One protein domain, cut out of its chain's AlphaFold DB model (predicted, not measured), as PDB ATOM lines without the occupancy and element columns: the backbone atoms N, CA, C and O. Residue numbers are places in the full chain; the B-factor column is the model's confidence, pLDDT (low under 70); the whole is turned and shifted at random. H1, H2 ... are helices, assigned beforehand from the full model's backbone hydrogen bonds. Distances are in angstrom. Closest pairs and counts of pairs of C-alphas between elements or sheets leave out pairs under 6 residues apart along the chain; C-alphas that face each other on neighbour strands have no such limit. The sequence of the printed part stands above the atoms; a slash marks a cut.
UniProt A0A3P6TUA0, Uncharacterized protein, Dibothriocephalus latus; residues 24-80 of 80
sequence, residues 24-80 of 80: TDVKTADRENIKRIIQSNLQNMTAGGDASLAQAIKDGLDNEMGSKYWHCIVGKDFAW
ATOM      1  N   THR A  24      -1.130 -33.409 -22.599       91.44
ATOM      2  CA  THR A  24      -2.177 -33.968 -23.452       91.44
ATOM      3  C   THR A  24      -3.052 -34.939 -22.666       91.44
ATOM      4  O   THR A  24      -2.537 -35.718 -21.868       91.44
ATOM      5  N   ASP A  25      -4.359 -34.882 -22.905       91.44
ATOM      6  CA  ASP A  25      -5.352 -35.828 -22.387       91.44
ATOM      7  C   ASP A  25      -6.271 -36.267 -23.538       91.44
ATOM      8  O   ASP A  25      -7.447 -35.924 -23.630       91.44
ATOM      9  N   VAL A  26      -5.673 -36.937 -24.524       87.50
ATOM     10  CA  VAL A  26      -6.374 -37.507 -25.683       87.50
ATOM     11  C   VAL A  26      -5.846 -38.910 -25.955       87.50
ATOM     12  O   VAL A  26      -4.709 -39.245 -25.615       87.50
ATOM     13  N   LYS A  27      -6.671 -39.747 -26.589       87.69
ATOM     14  CA  LYS A  27      -6.286 -41.115 -26.958       87.69
ATOM     15  C   LYS A  27      -5.104 -41.097 -27.928       87.69
ATOM     16  O   LYS A  27      -4.987 -40.194 -28.751       87.69
ATOM     17  N   THR A  28      -4.263 -42.129 -27.890       85.62
ATOM     18  CA  THR A  28      -3.045 -42.206 -28.719       85.62
ATOM     19  C   THR A  28      -3.324 -42.054 -30.216       85.62
ATOM     20  O   THR A  28      -2.604 -41.324 -30.888       85.62
ATOM     21  N   ALA A  29      -4.384 -42.687 -30.734       84.38
ATOM     22  CA  ALA A  29      -4.766 -42.564 -32.144       84.38
ATOM     23  C   ALA A  29      -5.134 -41.116 -32.520       84.38
ATOM     24  O   ALA A  29      -4.655 -40.589 -33.522       84.38
ATOM     25  N   ASP A  30      -5.912 -40.450 -31.666       87.75
ATOM     26  CA  ASP A  30      -6.315 -39.056 -31.861       87.75
ATOM     27  C   ASP A  30      -5.110 -38.113 -31.753       87.75
ATOM     28  O   ASP A  30      -4.978 -37.176 -32.537       87.75
ATOM     29  N   ARG A  31      -4.185 -38.386 -30.824       89.12
ATOM     30  CA  ARG A  31      -2.964 -37.596 -30.617       89.12
ATOM     31  C   ARG A  31      -2.111 -37.511 -31.877       89.12
ATOM     32  O   ARG A  31      -1.628 -36.432 -32.206       89.12
ATOM     33  N   GLU A  32      -1.898 -38.634 -32.556       91.06
ATOM     34  CA  GLU A  32      -1.058 -38.668 -33.758       91.06
ATOM     35  C   GLU A  32      -1.733 -37.964 -34.942       91.06
ATOM     36  O   GLU A  32      -1.068 -37.236 -35.681       91.06
ATOM     37  N   ASN A  33      -3.061 -38.057 -35.060       90.81
ATOM     38  CA  ASN A  33      -3.815 -37.279 -36.045       90.81
ATOM     39  C   ASN A  33      -3.730 -35.770 -35.781       90.81
ATOM     40  O   ASN A  33      -3.411 -35.009 -36.693       90.81
ATOM     41  N   ILE A  34      -3.930 -35.340 -34.531       91.56
ATOM     42  CA  ILE A  34      -3.825 -33.927 -34.133       91.56
ATOM     43  C   ILE A  34      -2.420 -33.391 -34.426       91.56
ATOM     44  O   ILE A  34      -2.278 -32.327 -35.026       91.56
ATOM     45  N   LYS A  35      -1.369 -34.135 -34.057       92.25
ATOM     46  CA  LYS A  35       0.019 -33.749 -34.362       92.25
ATOM     47  C   LYS A  35       0.248 -33.595 -35.859       92.25
ATOM     48  O   LYS A  35       0.835 -32.596 -36.264       92.25
ATOM     49  N   ARG A  36      -0.213 -34.552 -36.670       92.62
ATOM     50  CA  ARG A  36      -0.071 -34.501 -38.130       92.62
ATOM     51  C   ARG A  36      -0.720 -33.241 -38.706       92.62
ATOM     52  O   ARG A  36      -0.091 -32.569 -39.516       92.62
ATOM     53  N   ILE A  37      -1.936 -32.913 -38.266       91.62
ATOM     54  CA  ILE A  37      -2.667 -31.710 -38.700       91.62
ATOM     55  C   ILE A  37      -1.909 -30.439 -38.299       91.62
ATOM     56  O   ILE A  37      -1.758 -29.526 -39.106       91.62
ATOM     57  N   ILE A  38      -1.386 -30.366 -37.074       91.44
ATOM     58  CA  ILE A  38      -0.615 -29.199 -36.621       91.44
ATOM     59  C   ILE A  38       0.682 -29.054 -37.430       91.44
ATOM     60  O   ILE A  38       1.002 -27.961 -37.891       91.44
ATOM     61  N   GLN A  39       1.421 -30.147 -37.639       90.00
ATOM     62  CA  GLN A  39       2.695 -30.124 -38.363       90.00
ATOM     63  C   GLN A  39       2.536 -29.704 -39.823       90.00
ATOM     64  O   GLN A  39       3.332 -28.897 -40.299       90.00
ATOM     65  N   SER A  40       1.514 -30.207 -40.523       89.31
ATOM     66  CA  SER A  40       1.277 -29.826 -41.919       89.31
ATOM     67  C   SER A  40       0.973 -28.331 -42.047       89.31
ATOM     68  O   SER A  40       1.477 -27.673 -42.952       89.31
ATOM     69  N   ASN A  41       0.207 -27.764 -41.114       88.06
ATOM     70  CA  ASN A  41      -0.107 -26.336 -41.113       88.06
ATOM     71  C   ASN A  41       1.110 -25.466 -40.746       88.06
ATOM     72  O   ASN A  41       1.317 -24.423 -41.364       88.06
ATOM     73  N   LEU A  42       1.957 -25.913 -39.812       84.06
ATOM     74  CA  LEU A  42       3.197 -25.213 -39.451       84.06
ATOM     75  C   LEU A  42       4.222 -25.181 -40.595       84.06
ATOM     76  O   LEU A  42       4.901 -24.175 -40.774       84.06
ATOM     77  N   GLN A  43       4.329 -26.256 -41.380       80.69
ATOM     78  CA  GLN A  43       5.248 -26.324 -42.525       80.69
ATOM     79  C   GLN A  43       4.835 -25.409 -43.682       80.69
ATOM     80  O   GLN A  43       5.689 -24.946 -44.433       80.69
ATOM     81  N   ASN A  44       3.536 -25.142 -43.821       72.19
ATOM     82  CA  ASN A  44       2.985 -24.341 -44.914       72.19
ATOM     83  C   ASN A  44       2.933 -22.834 -44.604       72.19
ATOM     84  O   ASN A  44       2.508 -22.048 -45.451       72.19
ATOM     85  N   MET A  45       3.358 -22.408 -43.412       68.19
ATOM     86  CA  MET A  45       3.325 -21.002 -43.030       68.19
ATOM     87  C   MET A  45       4.569 -20.225 -43.460       68.19
ATOM     88  O   MET A  45       5.704 -20.591 -43.167       68.19
ATOM     89  N   THR A  46       4.325 -19.063 -44.062       58.28
ATOM     90  CA  THR A  46       5.305 -17.983 -44.219       58.28
ATOM     91  C   THR A  46       5.126 -16.956 -43.092       58.28
ATOM     92  O   THR A  46       4.032 -16.795 -42.549       58.28
ATOM     93  N   ALA A  47       6.218 -16.309 -42.675       54.41
ATOM     94  CA  ALA A  47       6.256 -15.437 -41.498       54.41
ATOM     95  C   ALA A  47       5.194 -14.314 -41.555       54.41
ATOM     96  O   ALA A  47       5.244 -13.471 -42.447       54.41
ATOM     97  N   GLY A  48       4.259 -14.289 -40.587       56.62
ATOM     98  CA  GLY A  48       3.296 -13.188 -40.397       56.62
ATOM     99  C   GLY A  48       1.811 -13.559 -40.222       56.62
ATOM    100  O   GLY A  48       0.999 -12.658 -40.043       56.62
ATOM    101  N   GLY A  49       1.434 -14.844 -40.260       61.81
ATOM    102  CA  GLY A  49       0.026 -15.289 -40.281       61.81
ATOM    103  C   GLY A  49      -0.472 -16.053 -39.043       61.81
ATOM    104  O   GLY A  49      -1.135 -17.078 -39.195       61.81
ATOM    105  N   ASP A  50      -0.169 -15.608 -37.823       64.56
ATOM    106  CA  ASP A  50      -0.519 -16.353 -36.596       64.56
ATOM    107  C   ASP A  50      -2.045 -16.561 -36.442       64.56
ATOM    108  O   ASP A  50      -2.504 -17.646 -36.078       64.56
ATOM    109  N   ALA A  51      -2.857 -15.561 -36.809       66.19
ATOM    110  CA  ALA A  51      -4.320 -15.676 -36.796       66.19
ATOM    111  C   ALA A  51      -4.845 -16.652 -37.865       66.19
ATOM    112  O   ALA A  51      -5.768 -17.425 -37.604       66.19
ATOM    113  N   SER A  52      -4.231 -16.666 -39.055       81.06
ATOM    114  CA  SER A  52      -4.581 -17.636 -40.098       81.06
ATOM    115  C   SER A  52      -4.193 -19.062 -39.712       81.06
ATOM    116  O   SER A  52      -4.876 -20.002 -40.107       81.06
ATOM    117  N   LEU A  53      -3.152 -19.230 -38.891       88.06
ATOM    118  CA  LEU A  53      -2.706 -20.541 -38.428       88.06
ATOM    119  C   LEU A  53      -3.701 -21.182 -37.469       88.06
ATOM    120  O   LEU A  53      -4.047 -22.350 -37.631       88.06
ATOM    121  N   ALA A  54      -4.174 -20.418 -36.481       89.50
ATOM    122  CA  ALA A  54      -5.163 -20.913 -35.529       89.50
ATOM    123  C   ALA A  54      -6.439 -21.378 -36.247       89.50
ATOM    124  O   ALA A  54      -6.959 -22.451 -35.938       89.50
ATOM    125  N   GLN A  55      -6.895 -20.609 -37.242       89.31
ATOM    126  CA  GLN A  55      -8.050 -20.970 -38.063       89.31
ATOM    127  C   GLN A  55      -7.781 -22.222 -38.912       89.31
ATOM    128  O   GLN A  55      -8.585 -23.146 -38.890       89.31
ATOM    129  N   ALA A  56      -6.638 -22.299 -39.597       90.19
ATOM    130  CA  ALA A  56      -6.304 -23.441 -40.449       90.19
ATOM    131  C   ALA A  56      -6.181 -24.758 -39.660       90.19
ATOM    132  O   ALA A  56      -6.669 -25.801 -40.100       90.19
ATOM    133  N   ILE A  57      -5.589 -24.711 -38.461       91.62
ATOM    134  CA  ILE A  57      -5.520 -25.873 -37.564       91.62
ATOM    135  C   ILE A  57      -6.926 -26.278 -37.116       91.62
ATOM    136  O   ILE A  57      -7.259 -27.461 -37.165       91.62
ATOM    137  N   LYS A  58      -7.755 -25.309 -36.708       91.38
ATOM    138  CA  LYS A  58      -9.139 -25.566 -36.297       91.38
ATOM    139  C   LYS A  58      -9.931 -26.245 -37.412       91.38
ATOM    140  O   LYS A  58     -10.555 -27.270 -37.163       91.38
ATOM    141  N   ASP A  59      -9.870 -25.713 -38.629       90.38
ATOM    142  CA  ASP A  59     -10.610 -26.258 -39.769       90.38
ATOM    143  C   ASP A  59     -10.143 -27.684 -40.104       90.38
ATOM    144  O   ASP A  59     -10.966 -28.559 -40.367       90.38
ATOM    145  N   GLY A  60      -8.837 -27.965 -40.025       90.62
ATOM    146  CA  GLY A  60      -8.311 -29.326 -40.175       90.62
ATOM    147  C   GLY A  60      -8.847 -30.294 -39.115       90.62
ATOM    148  O   GLY A  60      -9.243 -31.415 -39.432       90.62
ATOM    149  N   LEU A  61      -8.920 -29.854 -37.857       91.56
ATOM    150  CA  LEU A  61      -9.441 -30.664 -36.755       91.56
ATOM    151  C   LEU A  61     -10.951 -30.910 -36.871       91.56
ATOM    152  O   LEU A  61     -11.390 -32.045 -36.687       91.56
ATOM    153  N   ASP A  62     -11.735 -29.883 -37.196       90.94
ATOM    154  CA  ASP A  62     -13.187 -29.997 -37.374       90.94
ATOM    155  C   ASP A  62     -13.534 -30.974 -38.514       90.94
ATOM    156  O   ASP A  62     -14.458 -31.779 -38.379       90.94
ATOM    157  N   ASN A  63     -12.765 -30.943 -39.608       88.38
ATOM    158  CA  ASN A  63     -12.987 -31.796 -40.777       88.38
ATOM    159  C   ASN A  63     -12.579 -33.258 -40.546       88.38
ATOM    160  O   ASN A  63     -13.292 -34.169 -40.966       88.38
ATOM    161  N   GLU A  64     -11.431 -33.502 -39.907       87.81
ATOM    162  CA  GLU A  64     -10.833 -34.844 -39.846       87.81
ATOM    163  C   GLU A  64     -11.172 -35.619 -38.564       87.81
ATOM    164  O   GLU A  64     -11.153 -36.849 -38.572       87.81
ATOM    165  N   MET A  65     -11.496 -34.935 -37.461       84.88
ATOM    166  CA  MET A  65     -11.657 -35.582 -36.148       84.88
ATOM    167  C   MET A  65     -13.109 -35.906 -35.785       84.88
ATOM    168  O   MET A  65     -13.339 -36.434 -34.702       84.88
ATOM    169  N   GLY A  66     -14.071 -35.601 -36.665       68.75
ATOM    170  CA  GLY A  66     -15.463 -36.046 -36.582       68.75
ATOM    171  C   GLY A  66     -16.147 -35.792 -35.231       68.75
ATOM    172  O   GLY A  66     -16.120 -36.638 -34.343       68.75
ATOM    173  N   SER A  67     -16.878 -34.677 -35.125       61.84
ATOM    174  CA  SER A  67     -17.803 -34.360 -34.015       61.84
ATOM    175  C   SER A  67     -17.176 -33.811 -32.724       61.84
ATOM    176  O   SER A  67     -17.423 -34.314 -31.628       61.84
ATOM    177  N   LYS A  68     -16.434 -32.702 -32.825       67.12
ATOM    178  CA  LYS A  68     -16.206 -31.780 -31.699       67.12
ATOM    179  C   LYS A  68     -16.169 -30.342 -32.202       67.12
ATOM    180  O   LYS A  68     -15.753 -30.104 -33.326       67.12
ATOM    181  N   TYR A  69     -16.588 -29.406 -31.354       82.38
ATOM    182  CA  TYR A  69     -16.229 -28.003 -31.524       82.38
ATOM    183  C   TYR A  69     -14.783 -27.839 -31.059       82.38
ATOM    184  O   TYR A  69     -14.506 -27.962 -29.862       82.38
ATOM    185  N   TRP A  70     -13.861 -27.622 -31.995       89.75
ATOM    186  CA  TRP A  70     -12.461 -27.377 -31.663       89.75
ATOM    187  C   TRP A  70     -12.203 -25.889 -31.411       89.75
ATOM    188  O   TRP A  70     -12.679 -25.009 -32.130       89.75
ATOM    189  N   HIS A  71     -11.410 -25.617 -30.378       89.75
ATOM    190  CA  HIS A  71     -10.873 -24.295 -30.078       89.75
ATOM    191  C   HIS A  71      -9.352 -24.361 -30.206       89.75
ATOM    192  O   HIS A  71      -8.721 -25.248 -29.629       89.75
ATOM    193  N   CYS A  72      -8.766 -23.427 -30.953       90.12
ATOM    194  CA  CYS A  72      -7.325 -23.356 -31.167       90.12
ATOM    195  C   CYS A  72      -6.796 -22.005 -30.701       90.12
ATOM    196  O   CYS A  72      -7.343 -20.962 -31.049       90.12
ATOM    197  N   ILE A  73      -5.715 -22.043 -29.926       89.06
ATOM    198  CA  ILE A  73      -4.978 -20.864 -29.479       89.06
ATOM    199  C   ILE A  73      -3.550 -21.037 -29.980       89.06
ATOM    200  O   ILE A  73      -2.922 -22.064 -29.725       89.06
ATOM    201  N   VAL A  74      -3.060 -20.045 -30.717       88.50
ATOM    202  CA  VAL A  74      -1.692 -20.001 -31.234       88.50
ATOM    203  C   VAL A  74      -1.105 -18.654 -30.847       88.50
ATOM    204  O   VAL A  74      -1.687 -17.613 -31.136       88.50
ATOM    205  N   GLY A  75       0.038 -18.679 -30.175       85.19
ATOM    206  CA  GLY A  75       0.710 -17.478 -29.711       85.19
ATOM    207  C   GLY A  75       2.084 -17.805 -29.149       85.19
ATOM    208  O   GLY A  75       2.390 -18.958 -28.853       85.19
ATOM    209  N   LYS A  76       2.915 -16.773 -29.028       85.00
ATOM    210  CA  LYS A  76       4.258 -16.876 -28.435       85.00
ATOM    211  C   LYS A  76       4.253 -16.604 -26.931       85.00
ATOM    212  O   LYS A  76       5.165 -17.041 -26.243       85.00
ATOM    213  N   ASP A  77       3.240 -15.887 -26.457       82.56
ATOM    214  CA  ASP A  77       3.063 -15.506 -25.063       82.56
ATOM    215  C   ASP A  77       1.566 -15.538 -24.731       82.56
ATOM    216  O   ASP A  77       0.744 -15.001 -25.480       82.56
ATOM    217  N   PHE A  78       1.211 -16.242 -23.662       72.25
ATOM    218  CA  PHE A  78      -0.160 -16.404 -23.193       72.25
ATOM    219  C   PHE A  78      -0.161 -16.609 -21.674       72.25
ATOM    220  O   PHE A  78      -0.008 -17.717 -21.171       72.25
ATOM    221  N   ALA A  79      -0.350 -15.521 -20.938       59.78
ATOM    222  CA  ALA A  79      -0.759 -15.517 -19.539       59.78
ATOM    223  C   ALA A  79      -1.282 -14.115 -19.193       59.78
ATOM    224  O   ALA A  79      -0.525 -13.148 -19.188       59.78
ATOM    225  N   TRP A  80      -2.580 -14.016 -18.920       47.19
ATOM    226  CA  TRP A  80      -3.175 -12.970 -18.088       47.19
ATOM    227  C   TRP A  80      -3.914 -13.700 -16.975       47.19
ATOM    228  O   TRP A  80      -4.699 -14.618 -17.319       47.19
TER     229      TRP A  80
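This is residues 24 to 80 of the 80 residues of an uncharacterized protein of Dibothriocephalus latus (UniProt A0A3P6TUA0). Picture a helical hairpin, H1 and H2 side by side, with the unnamed tail folding back across one side of the pair at residues 69 to 76 and turning away from it at the last residues, 77 to 80. The 57 printed residues hold two named helices, H1 then H2, and no named strand: the class is all helix. The whole is only just compact, close to loose, with a radius of gyration of the C-alphas of 11.9 A and spans of 31 by 29 by 18 A.

Look first at H1, residues 28 to 43, then H2, residues 50 to 64; a short link of 6 residues joins this hairpin. They touch, closest at the C-alphas of Ile 38 and Ile 57, 6.0 A apart. They run opposite ways at a steep tilt of 38 degrees. In H1 and H2 every O i to N i+4 pair is within hydrogen-bond range.

Find C-alpha 28 at (-3.045, -42.206, -28.719); from there H1 runs 22.6 A to C-alpha 43. H2 runs 21.4 A, ending at C-alpha 64, (-10.833, -34.844, -39.846).

The farthest C-alphas, Ala 29 and Trp 80, are 32.8 A apart. The printed part has no cut. Look for pLDDT under 70 at residues 45 to 51, 66 to 68 and 79 to 80.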